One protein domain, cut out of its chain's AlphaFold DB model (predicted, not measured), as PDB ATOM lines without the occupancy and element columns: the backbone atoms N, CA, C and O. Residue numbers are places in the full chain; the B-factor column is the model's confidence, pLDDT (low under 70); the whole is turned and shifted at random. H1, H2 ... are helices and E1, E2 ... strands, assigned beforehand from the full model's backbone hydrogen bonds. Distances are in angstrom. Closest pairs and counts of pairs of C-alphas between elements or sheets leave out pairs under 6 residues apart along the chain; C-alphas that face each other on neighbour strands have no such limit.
ATOM      1  N   PRO A  44     -12.723 -33.790  15.356       92.19
ATOM      2  CA  PRO A  44     -13.629 -32.657  15.474       92.19
ATOM      3  C   PRO A  44     -13.008 -31.335  15.018       92.19
ATOM      4  O   PRO A  44     -13.745 -30.363  14.882       92.19
ATOM      5  N   VAL A  45     -11.687 -31.274  14.816       94.25
ATOM      6  CA  VAL A  45     -10.947 -30.053  14.481       94.25
ATOM      7  C   VAL A  45     -10.749 -29.934  12.974       94.25
ATOM      8  O   VAL A  45     -10.193 -30.820  12.318       94.25
ATOM      9  N   ARG A  46     -11.135 -28.780  12.439       93.69
ATOM     10  CA  ARG A  46     -10.968 -28.374  11.047       93.69
ATOM     11  C   ARG A  46     -10.172 -27.081  10.972       93.69
ATOM     12  O   ARG A  46     -10.144 -26.295  11.918       93.69
ATOM     13  N   ILE A  47      -9.514 -26.875   9.840       94.44
ATOM     14  CA  ILE A  47      -8.731 -25.673   9.568       94.44
ATOM     15  C   ILE A  47      -9.122 -25.172   8.191       94.44
ATOM     16  O   ILE A  47      -9.238 -25.948   7.241       94.44
ATOM     17  N   SER A  48      -9.372 -23.880   8.064       92.06
ATOM     18  CA  SER A  48      -9.703 -23.263   6.783       92.06
ATOM     19  C   SER A  48      -9.101 -21.875   6.718       92.06
ATOM     20  O   SER A  48      -8.885 -21.238   7.745       92.06
ATOM     21  N   GLY A  49      -8.757 -21.428   5.519       89.94
ATOM     22  CA  GLY A  49      -8.002 -20.197   5.375       89.94
ATOM     23  C   GLY A  49      -7.493 -19.977   3.970       89.94
ATOM     24  O   GLY A  49      -7.973 -20.584   3.013       89.94
ATOM     25  N   ASN A  50      -6.504 -19.100   3.869       87.94
ATOM     26  CA  ASN A  50      -5.902 -18.661   2.630       87.94
ATOM     27  C   ASN A  50      -4.382 -18.699   2.730       87.94
ATOM     28  O   ASN A  50      -3.789 -18.303   3.734       87.94
ATOM     29  N   VAL A  51      -3.752 -19.156   1.655       87.62
ATOM     30  CA  VAL A  51      -2.320 -19.004   1.434       87.62
ATOM     31  C   VAL A  51      -2.063 -17.594   0.907       87.62
ATOM     32  O   VAL A  51      -2.688 -17.162  -0.069       87.62
ATOM     33  N   LEU A  52      -1.137 -16.887   1.549       82.81
ATOM     34  CA  LEU A  52      -0.694 -15.558   1.151       82.81
ATOM     35  C   LEU A  52       0.527 -15.673   0.241       82.81
ATOM     36  O   LEU A  52       1.355 -16.582   0.374       82.81
ATOM     37  N   GLY A  53       0.612 -14.761  -0.722       74.31
ATOM     38  CA  GLY A  53       1.694 -14.752  -1.702       74.31
ATOM     39  C   GLY A  53       1.698 -15.966  -2.630       74.31
ATOM     40  O   GLY A  53       2.716 -16.233  -3.263       74.31
ATOM     41  N   ALA A  54       0.575 -16.691  -2.738       69.44
ATOM     42  CA  ALA A  54       0.441 -17.802  -3.674       69.44
ATOM     43  C   ALA A  54       0.783 -17.350  -5.104       69.44
ATOM     44  O   ALA A  54       0.287 -16.332  -5.594       69.44
ATOM     45  N   GLY A  55       1.686 -18.091  -5.748       65.44
ATOM     46  CA  GLY A  55       2.200 -17.787  -7.086       65.44
ATOM     47  C   GLY A  55       3.204 -16.629  -7.167       65.44
ATOM     48  O   GLY A  55       3.865 -16.503  -8.197       65.44
ATOM     49  N   THR A  56       3.372 -15.828  -6.109       69.50
ATOM     50  CA  THR A  56       4.338 -14.714  -6.058       69.50
ATOM     51  C   THR A  56       5.767 -15.212  -5.882       69.50
ATOM     52  O   THR A  56       6.691 -14.638  -6.450       69.50
ATOM     53  N   TYR A  57       5.955 -16.285  -5.112       68.62
ATOM     54  CA  TYR A  57       7.283 -16.815  -4.818       68.62
ATOM     55  C   TYR A  57       7.688 -17.917  -5.810       68.62
ATOM     56  O   TYR A  57       6.832 -18.676  -6.296       68.62
ATOM     57  N   PRO A  58       8.986 -18.042  -6.138       71.31
ATOM     58  CA  PRO A  58       9.517 -19.159  -6.910       71.31
ATOM     59  C   PRO A  58       9.075 -20.513  -6.342       71.31
ATOM     60  O   PRO A  58       9.020 -20.719  -5.130       71.31
ATOM     61  N   ALA A  59       8.754 -21.460  -7.230       70.31
ATOM     62  CA  ALA A  59       8.194 -22.762  -6.851       70.31
ATOM     63  C   ALA A  59       9.111 -23.598  -5.937       70.31
ATOM     64  O   ALA A  59       8.646 -24.519  -5.272       70.31
ATOM     65  N   ASN A  60      10.404 -23.282  -5.897       77.81
ATOM     66  CA  ASN A  60      11.405 -23.983  -5.108       77.81
ATOM     67  C   ASN A  60      11.699 -23.333  -3.747       77.81
ATOM     68  O   ASN A  60      12.478 -23.909  -2.998       77.81
ATOM     69  N   GLU A  61      11.134 -22.174  -3.388       79.56
ATOM     70  CA  GLU A  61      11.522 -21.510  -2.130       79.56
ATOM     71  C   GLU A  61      11.142 -22.317  -0.889       79.56
ATOM     72  O   GLU A  61      11.982 -22.523  -0.010       79.56
ATOM     73  N   TYR A  62       9.899 -22.809  -0.830       81.56
ATOM     74  CA  TYR A  62       9.436 -23.617   0.296       81.56
ATOM     75  C   TYR A  62      10.225 -24.923   0.401       81.56
ATOM     76  O   TYR A  62      10.718 -25.253   1.474       81.56
ATOM     77  N   SER A  63      10.381 -25.655  -0.707       82.69
ATOM     78  CA  SER A  63      11.095 -26.936  -0.713       82.69
ATOM     79  C   SER A  63      12.587 -26.770  -0.426       82.69
ATOM     80  O   SER A  63      13.159 -27.576   0.298       82.69
ATOM     81  N   THR A  64      13.222 -25.700  -0.917       85.19
ATOM     82  CA  THR A  64      14.619 -25.367  -0.584       85.19
ATOM     83  C   THR A  64      14.772 -25.113   0.908       85.19
ATOM     84  O   THR A  64      15.691 -25.648   1.527       85.19
ATOM     85  N   TRP A  65      13.855 -24.342   1.497       84.50
ATOM     86  CA  TRP A  65      13.846 -24.119   2.937       84.50
ATOM     87  C   TRP A  65      13.612 -25.418   3.705       84.50
ATOM     88  O   TRP A  65      14.426 -25.757   4.552       84.50
ATOM     89  N   ALA A  66      12.563 -26.177   3.382       88.25
ATOM     90  CA  ALA A  66      12.249 -27.430   4.058       88.25
ATOM     91  C   ALA A  66      13.437 -28.402   4.026       88.25
ATOM     92  O   ALA A  66      13.815 -28.946   5.063       88.25
ATOM     93  N   ASN A  67      14.092 -28.549   2.870       89.06
ATOM     94  CA  ASN A  67      15.274 -29.395   2.690       89.06
ATOM     95  C   ASN A  67      16.499 -28.937   3.495       89.06
ATOM     96  O   ASN A  67      17.363 -29.767   3.782       89.06
ATOM     97  N   SER A  68      16.593 -27.661   3.883       87.31
ATOM     98  CA  SER A  68      17.689 -27.175   4.729       87.31
ATOM     99  C   SER A  68      17.456 -27.414   6.226       87.31
ATOM    100  O   SER A  68      18.376 -27.223   7.027       87.31
ATOM    101  N   LEU A  69      16.264 -27.884   6.613       89.62
ATOM    102  CA  LEU A  69      15.893 -28.119   8.005       89.62
ATOM    103  C   LEU A  69      16.358 -29.476   8.530       89.62
ATOM    104  O   LEU A  69      16.258 -30.518   7.877       89.62
ATOM    105  N   SER A  70      16.758 -29.461   9.797       91.94
ATOM    106  CA  SER A  70      16.978 -30.655  10.610       91.94
ATOM    107  C   SER A  70      16.423 -30.434  12.011       91.94
ATOM    108  O   SER A  70      16.437 -29.317  12.535       91.94
ATOM    109  N   CYS A  71      15.895 -31.487  12.626       91.56
ATOM    110  CA  CYS A  71      15.363 -31.403  13.978       91.56
ATOM    111  C   CYS A  71      15.333 -32.746  14.693       91.56
ATOM    112  O   CYS A  71      15.458 -33.813  14.097       91.56
ATOM    113  N   THR A  72      15.124 -32.670  16.000       92.38
ATOM    114  CA  THR A  72      14.778 -33.796  16.859       92.38
ATOM    115  C   THR A  72      13.378 -33.551  17.393       92.38
ATOM    116  O   THR A  72      13.105 -32.463  17.893       92.38
ATOM    117  N   VAL A  73      12.490 -34.537  17.280       90.38
ATOM    118  CA  VAL A  73      11.116 -34.469  17.801       90.38
ATOM    119  C   VAL A  73      10.848 -35.723  18.611       90.38
ATOM    120  O   VAL A  73      10.925 -36.824  18.065       90.38
ATOM    121  N   GLY A  74      10.576 -35.575  19.909       86.56
ATOM    122  CA  GLY A  74      10.395 -36.723  20.808       86.56
ATOM    123  C   GLY A  74      11.584 -37.696  20.783       86.56
ATOM    124  O   GLY A  74      11.394 -38.909  20.778       86.56
ATOM    125  N   GLY A  75      12.809 -37.173  20.667       85.25
ATOM    126  CA  GLY A  75      14.035 -37.975  20.569       85.25
ATOM    127  C   GLY A  75      14.329 -38.576  19.187       85.25
ATOM    128  O   GLY A  75      15.395 -39.154  19.006       85.25
ATOM    129  N   GLN A  76      13.446 -38.414  18.198       90.88
ATOM    130  CA  GLN A  76      13.645 -38.931  16.840       90.88
ATOM    131  C   GLN A  76      14.185 -37.846  15.907       90.88
ATOM    132  O   GLN A  76      13.610 -36.759  15.813       90.88
ATOM    133  N   ALA A  77      15.278 -38.146  15.203       93.44
ATOM    134  CA  ALA A  77      15.844 -37.252  14.198       93.44
ATOM    135  C   ALA A  77      14.932 -37.163  12.962       93.44
ATOM    136  O   ALA A  77      14.394 -38.166  12.494       93.44
ATOM    137  N   ARG A  78      14.757 -35.949  12.436       95.00
ATOM    138  CA  ARG A  78      13.960 -35.632  11.245       95.00
ATOM    139  C   ARG A  78      14.690 -34.605  10.383       95.00
ATOM    140  O   ARG A  78      15.466 -33.793  10.888       95.00
ATOM    141  N   SER A  79      14.390 -34.604   9.094       94.31
ATOM    142  CA  SER A  79      14.909 -33.641   8.119       94.31
ATOM    143  C   SER A  79      13.848 -33.310   7.071       94.31
ATOM    144  O   SER A  79      12.795 -33.958   7.022       94.31
ATOM    145  N   GLY A  80      14.107 -32.290   6.254       92.19
ATOM    146  CA  GLY A  80      13.251 -31.981   5.110       92.19
ATOM    147  C   GLY A  80      11.836 -31.568   5.519       92.19
ATOM    148  O   GLY A  80      11.601 -30.984   6.584       92.19
ATOM    149  N   ASP A  81      10.867 -31.975   4.702       91.44
ATOM    150  CA  ASP A  81       9.436 -31.723   4.914       91.44
ATOM    151  C   ASP A  81       8.908 -32.261   6.250       91.44
ATOM    152  O   ASP A  81       8.046 -31.640   6.881       91.44
ATOM    153  N   ALA A  82       9.437 -33.390   6.732       93.88
ATOM    154  CA  ALA A  82       9.044 -33.949   8.025       93.88
ATOM    155  C   ALA A  82       9.449 -33.027   9.182       93.88
ATOM    156  O   ALA A  82       8.740 -32.936  10.190       93.88
ATOM    157  N   CYS A  83      10.579 -32.332   9.033       92.75
ATOM    158  CA  CYS A  83      11.025 -31.339   9.991       92.75
ATOM    159  C   CYS A  83      10.260 -30.015   9.853       92.75
ATOM    160  O   CYS A  83       9.790 -29.483  10.858       92.75
ATOM    161  N   ALA A  84      10.047 -29.536   8.621       91.31
ATOM    162  CA  ALA A  84       9.232 -28.349   8.338       91.31
ATOM    163  C   ALA A  84       7.821 -28.472   8.934       91.31
ATOM    164  O   ALA A  84       7.321 -27.556   9.591       91.31
ATOM    165  N   THR A  85       7.209 -29.646   8.766       94.69
ATOM    166  CA  THR A  85       5.889 -29.965   9.315       94.69
ATOM    167  C   THR A  85       5.907 -29.957  10.836       94.69
ATOM    168  O   THR A  85       5.033 -29.354  11.451       94.69
ATOM    169  N   ALA A  86       6.912 -30.570  11.465       93.69
ATOM    170  CA  ALA A  86       7.016 -30.586  12.921       93.69
ATOM    171  C   ALA A  86       7.198 -29.183  13.520       93.69
ATOM    172  O   ALA A  86       6.561 -28.869  14.523       93.69
ATOM    173  N   ILE A  87       8.014 -28.334  12.887       91.50
ATOM    174  CA  ILE A  87       8.194 -26.927  13.274       91.50
ATOM    175  C   ILE A  87       6.855 -26.188  13.235       91.50
ATOM    176  O   ILE A  87       6.472 -25.547  14.215       91.50
ATOM    177  N   PHE A  88       6.130 -26.313  12.122       93.94
ATOM    178  CA  PHE A  88       4.834 -25.669  11.950       93.94
ATOM    179  C   PHE A  88       3.818 -26.142  12.993       93.94
ATOM    180  O   PHE A  88       3.210 -25.325  13.683       93.94
ATOM    181  N   VAL A  89       3.666 -27.462  13.147       95.31
ATOM    182  CA  VAL A  89       2.719 -28.058  14.095       95.31
ATOM    183  C   VAL A  89       3.035 -27.610  15.520       95.31
ATOM    184  O   VAL A  89       2.125 -27.175  16.218       95.31
ATOM    185  N   GLN A  90       4.302 -27.638  15.942       92.88
ATOM    186  CA  GLN A  90       4.714 -27.216  17.283       92.88
ATOM    187  C   GLN A  90       4.385 -25.740  17.551       92.88
ATOM    188  O   GLN A  90       3.815 -25.414  18.594       92.88
ATOM    189  N   ALA A  91       4.731 -24.851  16.614       92.25
ATOM    190  CA  ALA A  91       4.513 -23.415  16.753       92.25
ATOM    191  C   ALA A  91       3.022 -23.068  16.822       92.25
ATOM    192  O   ALA A  91       2.584 -22.374  17.740       92.25
ATOM    193  N   VAL A  92       2.228 -23.594  15.885       94.81
ATOM    194  CA  VAL A  92       0.794 -23.294  15.809       94.81
ATOM    195  C   VAL A  92       0.014 -23.981  16.924       94.81
ATOM    196  O   VAL A  92      -0.841 -23.342  17.529       94.81
ATOM    197  N   SER A  93       0.320 -25.241  17.253       94.50
ATOM    198  CA  SER A  93      -0.336 -25.971  18.349       94.50
ATOM    199  C   SER A  93      -0.156 -25.241  19.681       94.50
ATOM    200  O   SER A  93      -1.135 -25.024  20.395       94.50
ATOM    201  N   SER A  94       1.067 -24.789  19.989       92.19
ATOM    202  CA  SER A  94       1.341 -23.995  21.194       92.19
ATOM    203  C   SER A  94       0.592 -22.659  21.174       92.19
ATOM    204  O   SER A  94      -0.171 -22.383  22.099       92.19
ATOM    205  N   ALA A  95       0.739 -21.867  20.107       90.31
ATOM    206  CA  ALA A  95       0.100 -20.554  20.002       90.31
ATOM    207  C   ALA A  95      -1.431 -20.636  20.113       90.31
ATOM    208  O   ALA A  95      -2.041 -19.883  20.869       90.31
ATOM    209  N   ALA A  96      -2.054 -21.565  19.383       91.44
ATOM    210  CA  ALA A  96      -3.503 -21.714  19.330       91.44
ATOM    211  C   ALA A  96      -4.083 -22.226  20.651       91.44
ATOM    212  O   ALA A  96      -5.111 -21.722  21.097       91.44
ATOM    213  N   ARG A  97      -3.434 -23.203  21.300       91.00
ATOM    214  CA  ARG A  97      -3.880 -23.709  22.608       91.00
ATOM    215  C   ARG A  97      -3.796 -22.625  23.673       91.00
ATOM    216  O   ARG A  97      -4.743 -22.474  24.444       91.00
ATOM    217  N   ASP A  98      -2.722 -21.842  23.683       86.88
ATOM    218  CA  ASP A  98      -2.580 -20.744  24.635       86.88
ATOM    219  C   ASP A  98      -3.595 -19.628  24.343       86.88
ATOM    220  O   ASP A  98      -4.293 -19.181  25.250       86.88
ATOM    221  N   ALA A  99      -3.801 -19.259  23.076       83.62
ATOM    222  CA  ALA A  99      -4.820 -18.278  22.702       83.62
ATOM    223  C   ALA A  99      -6.231 -18.741  23.114       83.62
ATOM    224  O   ALA A  99      -7.030 -17.953  23.617       83.62
ATOM    225  N   ALA A 100      -6.527 -20.034  22.966       84.25
ATOM    226  CA  ALA A 100      -7.832 -20.602  23.286       84.25
ATOM    227  C   ALA A 100      -8.088 -20.808  24.790       84.25
ATOM    228  O   ALA A 100      -9.251 -20.859  25.193       84.25
ATOM    229  N   SER A 101      -7.046 -20.960  25.618       77.75
ATOM    230  CA  SER A 101      -7.196 -21.417  27.011       77.75
ATOM    231  C   SER A 101      -6.537 -20.534  28.072       77.75
ATOM    232  O   SER A 101      -7.132 -20.337  29.131       77.75
ATOM    233  N   SER A 102      -5.355 -19.961  27.821       65.19
ATOM    234  CA  SER A 102      -4.575 -19.239  28.842       65.19
ATOM    235  C   SER A 102      -4.903 -17.747  28.932       65.19
ATOM    236  O   SER A 102      -4.433 -17.054  29.829       65.19
ATOM    237  N   MET A 103      -5.769 -17.256  28.044       62.53
ATOM    238  CA  MET A 103      -6.175 -15.851  27.945       62.53
ATOM    239  C   MET A 103      -7.632 -15.632  28.368       62.53
ATOM    240  O   MET A 103      -8.311 -14.752  27.844       62.53
ATOM    241  N   ALA A 104      -8.165 -16.445  29.289       58.66
ATOM    242  CA  ALA A 104      -9.574 -16.392  29.699       58.66
ATOM    243  C   ALA A 104     -10.026 -14.980  30.135       58.66
ATOM    244  O   ALA A 104     -11.115 -14.563  29.748       58.66
ATOM    245  N   SER A 105      -9.166 -14.236  30.841       58.03
ATOM    246  CA  SER A 105      -9.417 -12.876  31.342       58.03
ATOM    247  C   SER A 105      -8.971 -11.740  30.410       58.03
ATOM    248  O   SER A 105      -9.281 -10.587  30.695       58.03
ATOM    249  N   VAL A 106      -8.263 -12.033  29.313       62.06
ATOM    250  CA  VAL A 106      -7.773 -11.020  28.363       62.06
ATOM    251  C   VAL A 106      -8.703 -10.999  27.153       62.06
ATOM    252  O   VAL A 106      -8.765 -11.965  26.384       62.06
ATOM    253  N   ALA A 107      -9.454  -9.909  26.990       55.59
ATOM    254  CA  ALA A 107     -10.273  -9.698  25.802       55.59
ATOM    255  C   ALA A 107      -9.360  -9.607  24.565       55.59
ATOM    256  O   ALA A 107      -8.385  -8.863  24.560       55.59
ATOM    257  N   ASN A 108      -9.655 -10.416  23.542       58.22
ATOM    258  CA  ASN A 108      -8.963 -10.454  22.247       58.22
ATOM    259  C   ASN A 108      -7.435 -10.718  22.256       58.22
ATOM    260  O   ASN A 108      -6.766 -10.466  21.259       58.22
ATOM    261  N   GLY A 109      -6.864 -11.280  23.326       70.81
ATOM    262  CA  GLY A 109      -5.420 -11.543  23.398       70.81
ATOM    263  C   GLY A 109      -4.844 -12.343  22.211       70.81
ATOM    264  O   GLY A 109      -5.504 -13.218  21.637       70.81
ATOM    265  N   ALA A 110      -3.584 -12.056  21.870       77.56
ATOM    266  CA  ALA A 110      -2.825 -12.755  20.837       77.56
ATOM    267  C   ALA A 110      -1.561 -13.416  21.406       77.56
ATOM    268  O   ALA A 110      -0.861 -12.862  22.258       77.56
ATOM    269  N   GLN A 111      -1.265 -14.610  20.904       82.88
ATOM    270  CA  GLN A 111      -0.091 -15.414  21.222       82.88
ATOM    271  C   GLN A 111       0.816 -15.476  20.001       82.88
ATOM    272  O   GLN A 111       0.396 -15.945  18.947       82.88
ATOM    273  N   THR A 112       2.067 -15.049  20.149       83.44
ATOM    274  CA  THR A 112       3.066 -15.130  19.079       83.44
ATOM    275  C   THR A 112       4.158 -16.131  19.431       83.44
ATOM    276  O   THR A 112       4.605 -16.210  20.578       83.44
ATOM    277  N   ARG A 113       4.564 -16.933  18.452       86.69
ATOM    278  CA  ARG A 113       5.645 -17.915  18.530       86.69
ATOM    279  C   ARG A 113       6.621 -17.641  17.409       86.69
ATOM    280  O   ARG A 113       6.226 -17.411  16.270       86.69
ATOM    281  N   PHE A 114       7.891 -17.695  17.750       83.19
ATOM    282  CA  PHE A 114       8.971 -17.396  16.843       83.19
ATOM    283  C   PHE A 114      10.004 -18.516  16.895       83.19
ATOM    284  O   PHE A 114      10.493 -18.859  17.972       83.19
ATOM    285  N   LEU A 115      10.329 -19.079  15.732       82.94
ATOM    286  CA  LEU A 115      11.464 -19.975  15.540       82.94
ATOM    287  C   LEU A 115      12.425 -19.351  14.535       82.94
ATOM    288  O   LEU A 115      12.153 -19.338  13.333       82.94
ATOM    289  N   GLY A 116      13.554 -18.873  15.043       75.75
ATOM    290  CA  GLY A 116      14.656 -18.358  14.245       75.75
ATOM    291  C   GLY A 116      15.811 -19.353  14.106       75.75
ATOM    292  O   GLY A 116      15.719 -20.502  14.569       75.75
ATOM    293  N   PRO A 117      16.914 -18.926  13.469       67.38
ATOM    294  CA  PRO A 117      18.090 -19.753  13.285       67.38
ATOM    295  C   PRO A 117      18.751 -20.064  14.621       67.38
ATOM    296  O   PRO A 117      18.883 -19.182  15.464       67.38
ATOM    297  N   ILE A 118      19.190 -21.316  14.778       57.06
ATOM    298  CA  ILE A 118      20.062 -21.787  15.867       57.06
ATOM    299  C   ILE A 118      19.540 -21.425  17.276       57.06
ATOM    300  O   ILE A 118      19.945 -20.438  17.881       57.06
ATOM    301  N   ASN A 119      18.689 -22.289  17.846       55.50
ATOM    302  CA  ASN A 119      18.194 -22.211  19.236       55.50
ATOM    303  C   ASN A 119      17.476 -20.908  19.621       55.50
ATOM    304  O   ASN A 119      17.317 -20.617  20.808       55.50
ATOM    305  N   ASN A 120      17.022 -20.145  18.632       65.19
ATOM    306  CA  ASN A 120      16.304 -18.911  18.865       65.19
ATOM    307  C   ASN A 120      14.799 -19.182  18.897       65.19
ATOM    308  O   ASN A 120      14.136 -19.243  17.858       65.19
ATOM    309  N   TYR A 121      14.289 -19.410  20.105       69.31
ATOM    310  CA  TYR A 121      12.871 -19.626  20.356       69.31
ATOM    311  C   TYR A 121      12.375 -18.536  21.279       69.31
ATOM    312  O   TYR A 121      12.840 -18.412  22.413       69.31
ATOM    313  N   ALA A 122      11.404 -17.780  20.797       68.12
ATOM    314  CA  ALA A 122      10.807 -16.715  21.567       68.12
ATOM    315  C   ALA A 122       9.289 -16.861  21.510       68.12
ATOM    316  O   ALA A 122       8.710 -17.211  20.475       68.12
ATOM    317  N   GLN A 123       8.633 -16.623  22.638       66.88
ATOM    318  CA  GLN A 123       7.188 -16.487  22.678       66.88
ATOM    319  C   GLN A 123       6.817 -15.122  23.221       66.88
ATOM    320  O   GLN A 123       7.510 -14.547  24.054       66.88
ATOM    321  N   TYR A 124       5.690 -14.609  22.770       67.12
ATOM    322  CA  TYR A 124       5.193 -13.324  23.209       67.12
ATOM    323  C   TYR A 124       3.685 -13.392  23.408       67.12
ATOM    324  O   TYR A 124       2.974 -14.087  22.677       67.12
ATOM    325  N   TRP A 125       3.222 -12.671  24.426       63.97
ATOM    326  CA  TRP A 125       1.819 -12.472  24.744       63.97
ATOM    327  C   TRP A 125       1.652 -10.978  25.029       63.97
ATOM    328  O   TRP A 125       2.355 -10.461  25.892       63.97
ATOM    329  N   ASN A 126       0.829 -10.275  24.252       54.91
ATOM    330  CA  ASN A 126       0.157  -9.035  24.661       54.91
ATOM    331  C   ASN A 126      -0.658  -8.450  23.491       54.91
ATOM    332  O   ASN A 126      -0.122  -8.135  22.436       54.91
ATOM    333  N   GLU A 127      -1.956  -8.356  23.779       53.31
ATOM    334  CA  GLU A 127      -3.003  -7.419  23.346       53.31
ATOM    335  C   GLU A 127      -3.323  -7.134  21.862       53.31
ATOM    336  O   GLU A 127      -2.478  -6.881  21.008       53.31
ATOM    337  N   ASP A 128      -4.634  -7.157  21.602       47.50
ATOM    338  CA  ASP A 128      -5.325  -6.844  20.353       47.50
ATOM    339  C   ASP A 128      -5.201  -5.362  20.005       47.50
ATOM    340  O   ASP A 128      -5.684  -4.510  20.743       47.50
ATOM    341  N   ARG A 129      -4.590  -5.033  18.864       45.00
ATOM    342  CA  ARG A 129      -4.458  -3.639  18.399       45.00
ATOM    343  C   ARG A 129      -5.350  -3.329  17.204       45.00
ATOM    344  O   ARG A 129      -4.884  -2.772  16.216       45.00
ATOM    345  N   GLY A 130      -6.629  -3.683  17.285       41.25
ATOM    346  CA  GLY A 130      -7.600  -3.276  16.269       41.25
ATOM    347  C   GLY A 130      -7.682  -4.190  15.048       41.25
ATOM    348  O   GLY A 130      -8.203  -3.762  14.023       41.25
ATOM    349  N   GLN A 131      -7.299  -5.467  15.178       47.28
ATOM    350  CA  GLN A 131      -7.630  -6.524  14.200       47.28
ATOM    351  C   GLN A 131      -9.113  -6.931  14.308       47.28
ATOM    352  O   GLN A 131      -9.456  -8.114  14.299       47.28
ATOM    353  N   GLY A 132      -9.978  -5.941  14.540       43.12
ATOM    354  CA  GLY A 132     -11.380  -6.054  14.904       43.12
ATOM    355  C   GLY A 132     -11.680  -7.003  16.064       43.12
ATOM    356  O   GLY A 132     -10.816  -7.583  16.720       43.12
ATOM    357  N   VAL A 133     -12.959  -7.120  16.367       44.31
ATOM    358  CA  VAL A 133     -13.408  -7.869  17.527       44.31
ATOM    359  C   VAL A 133     -13.472  -9.360  17.212       44.31
ATOM    360  O   VAL A 133     -14.159  -9.778  16.285       44.31
ATOM    361  N   SER A 134     -12.824 -10.187  18.035       51.88
ATOM    362  CA  SER A 134     -13.192 -11.602  18.099       51.88
ATOM    363  C   SER A 134     -14.556 -11.772  18.773       51.88
ATOM    364  O   SER A 134     -15.189 -12.804  18.559       51.88
ATOM    365  N   CYS A 135     -14.968 -10.772  19.583       52.19
ATOM    366  CA  CYS A 135     -16.100 -10.743  20.522       52.19
ATOM    367  C   CYS A 135     -16.829  -9.422  20.610       52.19
ATOM    368  O   CYS A 135     -16.197  -8.412  20.413       52.19
ATOM    369  N   TRP A 151       9.653 -10.491  25.210       61.56
ATOM    370  CA  TRP A 151       9.681 -11.880  24.756       61.56
ATOM    371  C   TRP A 151       9.971 -12.805  25.938       61.56
ATOM    372  O   TRP A 151      10.956 -12.672  26.661       61.56
ATOM    373  N   ARG A 152       9.064 -13.749  26.160       58.38
ATOM    374  CA  ARG A 152       9.155 -14.767  27.203       58.38
ATOM    375  C   ARG A 152       9.777 -16.035  26.614       58.38
ATOM    376  O   ARG A 152       9.778 -16.220  25.401       58.38
ATOM    377  N   GLY A 153      10.349 -16.861  27.493       61.09
ATOM    378  CA  GLY A 153      11.228 -17.986  27.155       61.09
ATOM    379  C   GLY A 153      10.632 -19.115  26.297       61.09
ATOM    380  O   GLY A 153       9.650 -18.962  25.583       61.09
ATOM    381  N   ASN A 154      11.269 -20.282  26.359       69.06
ATOM    382  CA  ASN A 154      11.040 -21.391  25.435       69.06
ATOM    383  C   ASN A 154       9.599 -21.957  25.483       69.06
ATOM    384  O   ASN A 154       9.117 -22.328  26.550       69.06
ATOM    385  N   PHE A 155       8.952 -22.084  24.320       82.81
ATOM    386  CA  PHE A 155       7.645 -22.746  24.139       82.81
ATOM    387  C   PHE A 155       7.765 -24.164  23.565       82.81
ATOM    388  O   PHE A 155       6.762 -24.842  23.314       82.81
ATOM    389  N   LEU A 156       8.989 -24.599  23.267       83.62
ATOM    390  CA  LEU A 156       9.224 -25.930  22.750       83.62
ATOM    391  C   LEU A 156       8.968 -26.971  23.824       83.62
ATOM    392  O   LEU A 156       9.398 -26.851  24.970       83.62
ATOM    393  N   GLU A 157       8.325 -28.044  23.398       84.12
ATOM    394  CA  GLU A 157       8.125 -29.204  24.246       84.12
ATOM    395  C   GLU A 157       9.468 -29.887  24.540       84.12
ATOM    396  O   GLU A 157      10.370 -29.882  23.689       84.12
ATOM    397  N   PRO A 158       9.628 -30.489  25.731       82.50
ATOM    398  CA  PRO A 158      10.859 -31.169  26.102       82.50
ATOM    399  C   PRO A 158      11.293 -32.205  25.056       82.50
ATOM    400  O   PRO A 158      10.489 -32.978  24.542       82.50
ATOM    401  N   GLY A 159      12.591 -32.227  24.746       82.31
ATOM    402  CA  GLY A 159      13.164 -33.156  23.766       82.31
ATOM    403  C   GLY A 159      13.026 -32.722  22.303       82.31
ATOM    404  O   GLY A 159      13.623 -33.368  21.440       82.31
ATOM    405  N   ASN A 160      12.319 -31.621  22.018       87.12
ATOM    406  CA  ASN A 160      12.272 -31.042  20.680       87.12
ATOM    407  C   ASN A 160      13.422 -30.048  20.468       87.12
ATOM    408  O   ASN A 160      13.717 -29.215  21.327       87.12
ATOM    409  N   ARG A 161      14.082 -30.130  19.312       87.94
ATOM    410  CA  ARG A 161      15.153 -29.211  18.898       87.94
ATOM    411  C   ARG A 161      15.026 -28.939  17.415       87.94
ATOM    412  O   ARG A 161      14.947 -29.894  16.648       87.94
ATOM    413  N   PHE A 162      15.052 -27.676  17.011       87.19
ATOM    414  CA  PHE A 162      14.887 -27.289  15.617       87.19
ATOM    415  C   PHE A 162      16.082 -26.476  15.141       87.19
ATOM    416  O   PHE A 162      16.498 -25.514  15.782       87.19
ATOM    417  N   ASN A 163      16.633 -26.866  14.000       85.75
ATOM    418  CA  ASN A 163      17.670 -26.115  13.321       85.75
ATOM    419  C   ASN A 163      17.080 -25.536  12.039       85.75
ATOM    420  O   ASN A 163      16.936 -26.236  11.034       85.75
ATOM    421  N   THR A 164      16.708 -24.261  12.114       77.88
ATOM    422  CA  THR A 164      16.378 -23.473  10.932       77.88
ATOM    423  C   THR A 164      17.659 -22.783  10.459       77.88
ATOM    424  O   THR A 164      18.403 -22.235  11.271       77.88
ATOM    425  N   ARG A 165      17.995 -22.896   9.171       75.69
ATOM    426  CA  ARG A 165      19.213 -22.284   8.613       75.69
ATOM    427  C   ARG A 165      18.929 -20.899   8.052       75.69
ATOM    428  O   ARG A 165      19.402 -19.904   8.587       75.69
ATOM    429  N   ASP A 166      18.121 -20.858   6.997       73.88
ATOM    430  CA  ASP A 166      18.070 -19.687   6.111       73.88
ATOM    431  C   ASP A 166      16.755 -18.906   6.210       73.88
ATOM    432  O   ASP A 166      16.665 -17.772   5.739       73.88
ATOM    433  N   ARG A 167      15.717 -19.505   6.811       78.75
ATOM    434  CA  ARG A 167      14.417 -18.860   7.032       78.75
ATOM    435  C   ARG A 167      13.838 -19.215   8.380       78.75
ATOM    436  O   ARG A 167      14.094 -20.292   8.917       78.75
ATOM    437  N   GLN A 168      13.009 -18.310   8.858       80.94
ATOM    438  CA  GLN A 168      12.407 -18.326  10.177       80.94
ATOM    439  C   GLN A 168      10.904 -18.583  10.060       80.94
ATOM    440  O   GLN A 168      10.318 -18.365   8.997       80.94
ATOM    441  N   LEU A 169      10.279 -19.037  11.146       86.88
ATOM    442  CA  LEU A 169       8.825 -19.151  11.258       86.88
ATOM    443  C   LEU A 169       8.322 -18.219  12.360       86.88
ATOM    444  O   LEU A 169       8.720 -18.360  13.516       86.88
ATOM    445  N   LYS A 170       7.389 -17.330  12.013       86.06
ATOM    446  CA  LYS A 170       6.587 -16.567  12.973       86.06
ATOM    447  C   LYS A 170       5.145 -17.035  12.880       86.06
ATOM    448  O   LYS A 170       4.608 -17.202  11.788       86.06
ATOM    449  N   VAL A 171       4.535 -17.284  14.027       89.69
ATOM    450  CA  VAL A 171       3.125 -17.647  14.143       89.69
ATOM    451  C   VAL A 171       2.476 -16.696  15.119       89.69
ATOM    452  O   VAL A 171       2.938 -16.596  16.250       89.69
ATOM    453  N   THR A 172       1.379 -16.068  14.727       87.06
ATOM    454  CA  THR A 172       0.534 -15.278  15.621       87.06
ATOM    455  C   THR A 172      -0.856 -15.895  15.618       87.06
ATOM    456  O   THR A 172      -1.450 -16.036  14.558       87.06
ATOM    457  N   CYS A 173      -1.371 -16.282  16.783       86.62
ATOM    458  CA  CYS A 173      -2.736 -16.777  16.951       86.62
ATOM    459  C   CYS A 173      -3.525 -15.875  17.899       86.62
ATOM    460  O   CYS A 173      -3.091 -15.607  19.019       86.62
ATOM    461  N   LYS A 174      -4.701 -15.445  17.457       80.50
ATOM    462  CA  LYS A 174      -5.653 -14.616  18.187       80.50
ATOM    463  C   LYS A 174      -6.762 -15.470  18.794       80.50
ATOM    464  O   LYS A 174      -7.299 -16.378  18.152       80.50
ATOM    465  N   LYS A 175      -7.115 -15.151  20.038       76.88
ATOM    466  CA  LYS A 175      -8.212 -15.771  20.787       76.88
ATOM    467  C   LYS A 175      -9.580 -15.474  20.151       76.88
ATOM    468  O   LYS A 175      -9.823 -14.353  19.714       76.88
ATOM    469  N   SER A 176     -10.492 -16.450  20.189       75.75
ATOM    470  CA  SER A 176     -11.940 -16.293  19.945       75.75
ATOM    471  C   SER A 176     -12.746 -16.051  21.224       75.75
ATOM    472  O   SER A 176     -12.230 -16.156  22.333       75.75
ATOM    473  N   CYS A 177     -14.040 -15.731  21.117       69.69
ATOM    474  CA  CYS A 177     -14.859 -15.493  22.321       69.69
ATOM    475  C   CYS A 177     -15.058 -16.653  23.229       69.69
ATOM    476  O   CYS A 177     -15.389 -16.475  24.402       69.69
ATOM    477  N   LYS A 178     -14.952 -17.838  22.663       73.94
ATOM    478  CA  LYS A 178     -15.145 -19.037  23.425       73.94
ATOM    479  C   LYS A 178     -13.779 -19.436  23.951       73.94
ATOM    480  O   LYS A 178     -12.799 -19.513  23.217       73.94
ATOM    481  N   THR A 179     -13.724 -19.656  25.252       79.00
ATOM    482  CA  THR A 179     -12.577 -20.308  25.869       79.00
ATOM    483  C   THR A 179     -12.721 -21.807  25.628       79.00
ATOM    484  O   THR A 179     -13.770 -22.379  25.926       79.00
ATOM    485  N   PHE A 180     -11.674 -22.448  25.114       81.88
ATOM    486  CA  PHE A 180     -11.630 -23.891  24.871       81.88
ATOM    487  C   PHE A 180     -10.506 -24.513  25.698       81.88
ATOM    488  O   PHE A 180      -9.417 -24.791  25.195       81.88
ATOM    489  N   SER A 181     -10.764 -24.726  26.987       78.00
ATOM    490  CA  SER A 181      -9.819 -25.384  27.901       78.00
ATOM    491  C   SER A 181      -9.616 -26.875  27.592       78.00
ATOM    492  O   SER A 181      -8.624 -27.463  28.012       78.00
ATOM    493  N   ASP A 182     -10.522 -27.478  26.822       76.25
ATOM    494  CA  ASP A 182     -10.583 -28.896  26.453       76.25
ATOM    495  C   ASP A 182     -10.031 -29.191  25.043       76.25
ATOM    496  O   ASP A 182     -10.312 -30.246  24.472       76.25
ATOM    497  N   LEU A 183      -9.263 -28.274  24.433       85.12
ATOM    498  CA  LEU A 183      -8.730 -28.491  23.085       85.12
ATOM    499  C   LEU A 183      -7.742 -29.669  23.059       85.12
ATOM    500  O   LEU A 183      -6.575 -29.544  23.441       85.12
ATOM    501  N   ASN A 184      -8.214 -30.820  22.573       91.19
ATOM    502  CA  ASN A 184      -7.408 -32.027  22.444       91.19
ATOM    503  C   ASN A 184      -6.233 -31.793  21.480       91.19
ATOM    504  O   ASN A 184      -6.417 -31.573  20.279       91.19
ATOM    505  N   ARG A 185      -5.019 -31.883  22.027       92.44
ATOM    506  CA  ARG A 185      -3.768 -31.633  21.309       92.44
ATOM    507  C   ARG A 185      -3.566 -32.568  20.117       92.44
ATOM    508  O   ARG A 185      -3.222 -32.088  19.046       92.44
ATOM    509  N   ALA A 186      -3.811 -33.866  20.275       94.38
ATOM    510  CA  ALA A 186      -3.599 -34.837  19.202       94.38
ATOM    511  C   ALA A 186      -4.509 -34.557  17.994       94.38
ATOM    512  O   ALA A 186      -4.050 -34.565  16.853       94.38
ATOM    513  N   ASN A 187      -5.778 -34.225  18.246       94.69
ATOM    514  CA  ASN A 187      -6.724 -33.843  17.198       94.69
ATOM    515  C   ASN A 187      -6.289 -32.565  16.469       94.69
ATOM    516  O   ASN A 187      -6.338 -32.510  15.238       94.69
ATOM    517  N   LEU A 188      -5.838 -31.553  17.215       94.94
ATOM    518  CA  LEU A 188      -5.324 -30.311  16.643       94.94
ATOM    519  C   LEU A 188      -4.092 -30.564  15.766       94.94
ATOM    520  O   LEU A 188      -4.060 -30.150  14.609       94.94
ATOM    521  N   GLU A 189      -3.094 -31.267  16.298       95.88
ATOM    522  CA  GLU A 189      -1.823 -31.518  15.618       95.88
ATOM    523  C   GLU A 189      -1.993 -32.380  14.363       95.88
ATOM    524  O   GLU A 189      -1.369 -32.095  13.341       95.88
ATOM    525  N   ALA A 190      -2.901 -33.361  14.390       96.19
ATOM    526  CA  ALA A 190      -3.243 -34.160  13.217       96.19
ATOM    527  C   ALA A 190      -3.820 -33.304  12.075       96.19
ATOM    528  O   ALA A 190      -3.479 -33.518  10.913       96.19
ATOM    529  N   SER A 191      -4.667 -32.314  12.384       95.81
ATOM    530  CA  SER A 191      -5.203 -31.396  11.369       95.81
ATOM    531  C   SER A 191      -4.160 -30.369  10.912       95.81
ATOM    532  O   SER A 191      -4.087 -30.072   9.719       95.81
ATOM    533  N   LEU A 192      -3.311 -29.866  11.818       96.56
ATOM    534  CA  LEU A 192      -2.229 -28.928  11.488       96.56
ATOM    535  C   LEU A 192      -1.182 -29.536  10.551       96.56
ATOM    536  O   LEU A 192      -0.675 -28.836   9.678       96.56
ATOM    537  N   ALA A 193      -0.886 -30.832  10.688       96.31
ATOM    538  CA  ALA A 193       0.080 -31.529   9.839       96.31
ATOM    539  C   ALA A 193      -0.302 -31.532   8.343       96.31
ATOM    540  O   ALA A 193       0.558 -31.731   7.491       96.31
ATOM    541  N   LEU A 194      -1.573 -31.272   8.012       95.62
ATOM    542  CA  LEU A 194      -2.062 -31.197   6.632       95.62
ATOM    543  C   LEU A 194      -1.823 -29.834   5.968       95.62
ATOM    544  O   LEU A 194      -2.007 -29.708   4.757       95.62
ATOM    545  N   LEU A 195      -1.444 -28.806   6.734       93.38
ATOM    546  CA  LEU A 195      -1.330 -27.440   6.230       93.38
ATOM    547  C   LEU A 195      -0.032 -27.129   5.474       93.38
ATOM    548  O   LEU A 195      -0.120 -26.514   4.410       93.38
ATOM    549  N   PRO A 196       1.157 -27.553   5.938       92.44
ATOM    550  CA  PRO A 196       2.404 -27.276   5.229       92.44
ATOM    551  C   PRO A 196       2.390 -27.723   3.748       92.44
ATOM    552  O   PRO A 196       2.775 -26.923   2.891       92.44
ATOM    553  N   PRO A 197       1.832 -28.901   3.382       91.06
ATOM    554  CA  PRO A 197       1.646 -29.275   1.975       91.06
ATOM    555  C   PRO A 197       0.729 -28.330   1.178       91.06
ATOM    556  O   PRO A 197       0.951 -28.115  -0.016       91.06
ATOM    557  N   GLN A 198      -0.292 -27.735   1.807       90.94
ATOM    558  CA  GLN A 198      -1.169 -26.754   1.150       90.94
ATOM    559  C   GLN A 198      -0.419 -25.459   0.834       90.94
ATOM    560  O   GLN A 198      -0.557 -24.928  -0.265       90.94
ATOM    561  N   ILE A 199       0.398 -24.973   1.770       87.69
ATOM    562  CA  ILE A 199       1.214 -23.764   1.587       87.69
ATOM    563  C   ILE A 199       2.252 -23.993   0.482       87.69
ATOM    564  O   ILE A 199       2.365 -23.183  -0.439       87.69
ATOM    565  N   SER A 200       2.932 -25.143   0.529       87.38
ATOM    566  CA  SER A 200       3.931 -25.558  -0.459       87.38
ATOM    567  C   SER A 200       3.346 -25.674  -1.872       87.38
ATOM    568  O   SER A 200       3.806 -25.000  -2.792       87.38
ATOM    569  N   SER A 201       2.271 -26.454  -2.047       88.31
ATOM    570  CA  SER A 201       1.644 -26.675  -3.365       88.31
ATOM    571  C   SER A 201       1.092 -25.398  -4.002       88.31
ATOM    572  O   SER A 201       1.068 -25.275  -5.225       88.31
ATOM    573  N   LYS A 202       0.694 -24.417  -3.185       86.94
ATOM    574  CA  LYS A 202       0.210 -23.104  -3.633       86.94
ATOM    575  C   LYS A 202       1.325 -22.071  -3.789       86.94
ATOM    576  O   LYS A 202       1.042 -20.931  -4.149       86.94
ATOM    577  N   ARG A 203       2.587 -22.456  -3.572       84.00
ATOM    578  CA  ARG A 203       3.761 -21.574  -3.677       84.00
ATOM    579  C   ARG A 203       3.633 -20.332  -2.789       84.00
ATOM    580  O   ARG A 203       3.940 -19.226  -3.225       84.00
ATOM    581  N   GLY A 204       3.112 -20.512  -1.578       81.88
ATOM    582  CA  GLY A 204       3.024 -19.451  -0.581       81.88
ATOM    583  C   GLY A 204       4.158 -19.500   0.428       81.88
ATOM    584  O   GLY A 204       4.797 -20.532   0.626       81.88
ATOM    585  N   LEU A 205       4.354 -18.374   1.105       79.75
ATOM    586  CA  LEU A 205       5.255 -18.244   2.252       79.75
ATOM    587  C   LEU A 205       4.536 -17.758   3.507       79.75
ATOM    588  O   LEU A 205       5.160 -17.569   4.541       79.75
ATOM    589  N   ALA A 206       3.225 -17.581   3.450       85.38
ATOM    590  CA  ALA A 206       2.430 -17.351   4.637       85.38
ATOM    591  C   ALA A 206       1.026 -17.920   4.458       85.38
ATOM    592  O   ALA A 206       0.596 -18.235   3.344       85.38
ATOM    593  N   ALA A 207       0.308 -18.065   5.561       89.44
ATOM    594  CA  ALA A 207      -1.092 -18.446   5.559       89.44
ATOM    595  C   ALA A 207      -1.837 -17.744   6.689       89.44
ATOM    596  O   ALA A 207      -1.376 -17.771   7.828       89.44
ATOM    597  N   ASN A 208      -3.012 -17.208   6.364       88.44
ATOM    598  CA  ASN A 208      -4.028 -16.799   7.331       88.44
ATOM    599  C   ASN A 208      -5.081 -17.889   7.411       88.44
ATOM    600  O   ASN A 208      -5.577 -18.346   6.381       88.44
ATOM    601  N   PHE A 209      -5.434 -18.327   8.609       90.69
ATOM    602  CA  PHE A 209      -6.387 -19.410   8.790       90.69
ATOM    603  C   PHE A 209      -7.084 -19.351  10.130       90.69
ATOM    604  O   PHE A 209      -6.585 -18.783  11.089       90.69
ATOM    605  N   TYR A 210      -8.232 -20.001  10.207       90.19
ATOM    606  CA  TYR A 210      -8.944 -20.221  11.447       90.19
ATOM    607  C   TYR A 210      -9.065 -21.714  11.725       90.19
ATOM    608  O   TYR A 210      -9.229 -22.547  10.827       90.19
ATOM    609  N   ILE A 211      -8.953 -22.041  13.004       92.38
ATOM    610  CA  ILE A 211      -9.140 -23.377  13.553       92.38
ATOM    611  C   ILE A 211     -10.556 -23.406  14.114       92.38
ATOM    612  O   ILE A 211     -10.919 -22.526  14.891       92.38
ATOM    613  N   TRP A 212     -11.355 -24.397  13.739       90.94
ATOM    614  CA  TRP A 212     -12.753 -24.484  14.151       90.94
ATOM    615  C   TRP A 212     -13.173 -25.923  14.461       90.94
ATOM    616  O   TRP A 212     -12.557 -26.885  13.996       90.94
ATOM    617  N   ARG A 213     -14.200 -26.085  15.298       89.06
ATOM    618  CA  ARG A 213     -14.822 -27.387  15.583       89.06
ATOM    619  C   ARG A 213     -15.894 -27.694  14.548       89.06
ATOM    620  O   ARG A 213     -16.556 -26.778  14.093       89.06
ATOM    621  N   ASN A 214     -16.194 -28.968  14.290       83.94
ATOM    622  CA  ASN A 214     -17.325 -29.370  13.431       83.94
ATOM    623  C   ASN A 214     -18.686 -28.754  13.855       83.94
ATOM    624  O   ASN A 214     -19.614 -28.742  13.056       83.94
ATOM    625  N   THR A 215     -18.805 -28.230  15.083       84.12
ATOM    626  CA  THR A 215     -19.960 -27.454  15.575       84.12
ATOM    627  C   THR A 215     -20.070 -26.041  14.985       84.12
ATOM    628  O   THR A 215     -21.054 -25.359  15.246       84.12
ATOM    629  N   GLY A 216     -19.081 -25.585  14.210       82.06
ATOM    630  CA  GLY A 216     -18.988 -24.223  13.667       82.06
ATOM    631  C   GLY A 216     -18.240 -23.240  14.573       82.06
ATOM    632  O   GLY A 216     -18.020 -22.095  14.192       82.06
ATOM    633  N   ASP A 217     -17.817 -23.678  15.759       84.38
ATOM    634  CA  ASP A 217     -17.130 -22.818  16.715       84.38
ATOM    635  C   ASP A 217     -15.687 -22.539  16.298       84.38
ATOM    636  O   ASP A 217     -14.878 -23.466  16.206       84.38
ATOM    637  N   ILE A 218     -15.344 -21.264  16.108       85.88
ATOM    638  CA  ILE A 218     -13.961 -20.840  15.885       85.88
ATOM    639  C   ILE A 218     -13.213 -20.907  17.212       85.88
ATOM    640  O   ILE A 218     -13.650 -20.340  18.206       85.88
ATOM    641  N   ILE A 219     -12.082 -21.605  17.212       87.31
ATOM    642  CA  ILE A 219     -11.179 -21.769  18.351       87.31
ATOM    643  C   ILE A 219     -10.186 -20.609  18.391       87.31
ATOM    644  O   ILE A 219     -10.071 -19.925  19.407       87.31
ATOM    645  N   ALA A 220      -9.492 -20.381  17.277       87.69
ATOM    646  CA  ALA A 220      -8.500 -19.327  17.118       87.69
ATOM    647  C   ALA A 220      -8.363 -18.953  15.638       87.69
ATOM    648  O   ALA A 220      -8.520 -19.812  14.764       87.69
ATOM    649  N   TRP A 221      -8.008 -17.699  15.375       86.81
ATOM    650  CA  TRP A 221      -7.476 -17.267  14.082       86.81
ATOM    651  C   TRP A 221      -5.969 -17.202  14.193       86.81
ATOM    652  O   TRP A 221      -5.447 -16.811  15.229       86.81
ATOM    653  N   CYS A 222      -5.263 -17.581  13.147       89.38
ATOM    654  CA  CYS A 222      -3.822 -17.640  13.144       89.38
ATOM    655  C   CYS A 222      -3.271 -17.150  11.815       89.38
ATOM    656  O   CYS A 222      -3.854 -17.364  10.752       89.38
ATOM    657  N   ARG A 223      -2.079 -16.581  11.894       88.81
ATOM    658  CA  ARG A 223      -1.188 -16.376  10.771       88.81
ATOM    659  C   ARG A 223       0.106 -17.119  11.017       88.81
ATOM    660  O   ARG A 223       0.627 -17.108  12.130       88.81
ATOM    661  N   ALA A 224       0.621 -17.754   9.978       90.62
ATOM    662  CA  ALA A 224       1.964 -18.307   9.960       90.62
ATOM    663  C   ALA A 224       2.727 -17.716   8.779       90.62
ATOM    664  O   ALA A 224       2.226 -17.770   7.657       90.62
ATOM    665  N   THR A 225       3.925 -17.196   9.029       86.88
ATOM    666  CA  THR A 225       4.772 -16.527   8.038       86.88
ATOM    667  C   THR A 225       6.165 -17.154   8.038       86.88
ATOM    668  O   THR A 225       6.804 -17.280   9.084       86.88
ATOM    669  N   TYR A 226       6.637 -17.529   6.851       83.00
ATOM    670  CA  TYR A 226       7.953 -18.094   6.574       83.00
ATOM    671  C   TYR A 226       8.760 -17.114   5.729       83.00
ATOM    672  O   TYR A 226       8.436 -16.881   4.569       83.00
ATOM    673  N   THR A 227       9.862 -16.572   6.228       73.69
ATOM    674  CA  THR A 227      10.716 -15.739   5.365       73.69
ATOM    675  C   THR A 227      12.171 -15.767   5.789       73.69
ATOM    676  O   THR A 227      12.525 -16.138   6.910       73.69
ATOM    677  N   ALA A 228      13.013 -15.432   4.817       67.44
ATOM    678  CA  ALA A 228      14.430 -15.206   5.002       67.44
ATOM    679  C   ALA A 228      14.687 -13.879   5.736       67.44
ATOM    680  O   ALA A 228      13.825 -12.997   5.771       67.44
ATOM    681  N   GLY A 229      15.903 -13.739   6.266       59.34
ATOM    682  CA  GLY A 229      16.392 -12.525   6.925       59.34
ATOM    683  C   GLY A 229      16.528 -12.670   8.447       59.34
ATOM    684  O   GLY A 229      15.890 -13.546   9.032       59.34
TER     685      GLY A 229
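Overview. This is residues 44 to 135 and 151 to 229 of the 253 residues of an uncharacterized protein of Sphaceloma murrayae (UniProt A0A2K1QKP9). A twisted sheet of six strands has the long helix H2 packed on one face, with the short helices H1, H3 and H4 round it on that face. A small sheet, E3 E2 E6, covers residues 80 to 90 of H2 at one end. The printed part has 171 residues with four named helices and nine named strands, in the order E1 H1 E2 E3 H2 E4 E5 E6 E7 H3 H4 E8 E9; the large sheet runs E1 E8 E9 E7 E4 E5, and both sheets are antiparallel. The class is mixed, helices and strands; the whole is compact, with a radius of gyration of the C-alphas of 15.3 A, and rounded, spanning 40 by 35 by 30 A.

Arrangement. E1, residues 45 to 52, is an edge strand beside E8, residues 206 to 213, with N 46 and O 212 2.8 A apart. H1, residues 61 to 68, touches H2, residues 80 to 101, about perpendicular at 77 degrees, at residues 80 to 84 of H2 alone; the closest C-alphas are Asn 67 and Gly 80, 4.1 A. E2, residues 70 to 73, forms a hairpin with E3, residues 76 to 79 (N 71 and O 78, 2.9 A), and neighbours E6, residues 161 to 163 (N 72 and O 161, 2.9 A). E4, residues 110 to 115, and E5, residues 121 to 125, form a hairpin (N 112 and O 124, 2.9 A). E7, residues 167 to 175, neighbours E4 (N 111 and O 173, 2.8 A) and E9, residues 218 to 228 (N 172 and O 223, 2.9 A). H2 is the hub: H3, residues 185 to 192, touches its residues 88 to 93 alone (C-alphas of Val 89 and Leu 192, 5.7 A), and H4, residues 195 to 201, only just touches it, with 3 pairs of C-alphas within 8 A. E7, H3, H4 and E8 form a split strand-helix-strand unit, E9 between the strands in the sheet, with a left-handed crossover. E8 and E9 form a hairpin (N 209 and O 222, 2.8 A). In the four helices every O i to N i+4 pair is within hydrogen-bond range.

Along the chain. E1 begins at C-alpha 45, (-10.947, -30.053, 14.481), and is 22.2 A long from first to last C-alpha. H2 is 31.8 A, E7 26.7 A, E8 22.8 A and E9 30.9 A, ending at C-alpha 228, (14.430, -15.206, 5.002).

Size, cuts and confidence. The C-alphas of Asn 60 and Ser 105 are farthest apart, 43.4 A. Residues 136 to 150 are not printed; C-alphas 135 and 151 are 26.2 A apart. Of the links printed whole, none is long. Mean pLDDT of the printed part is 81.0; residues 117 to 135 are among those under 70.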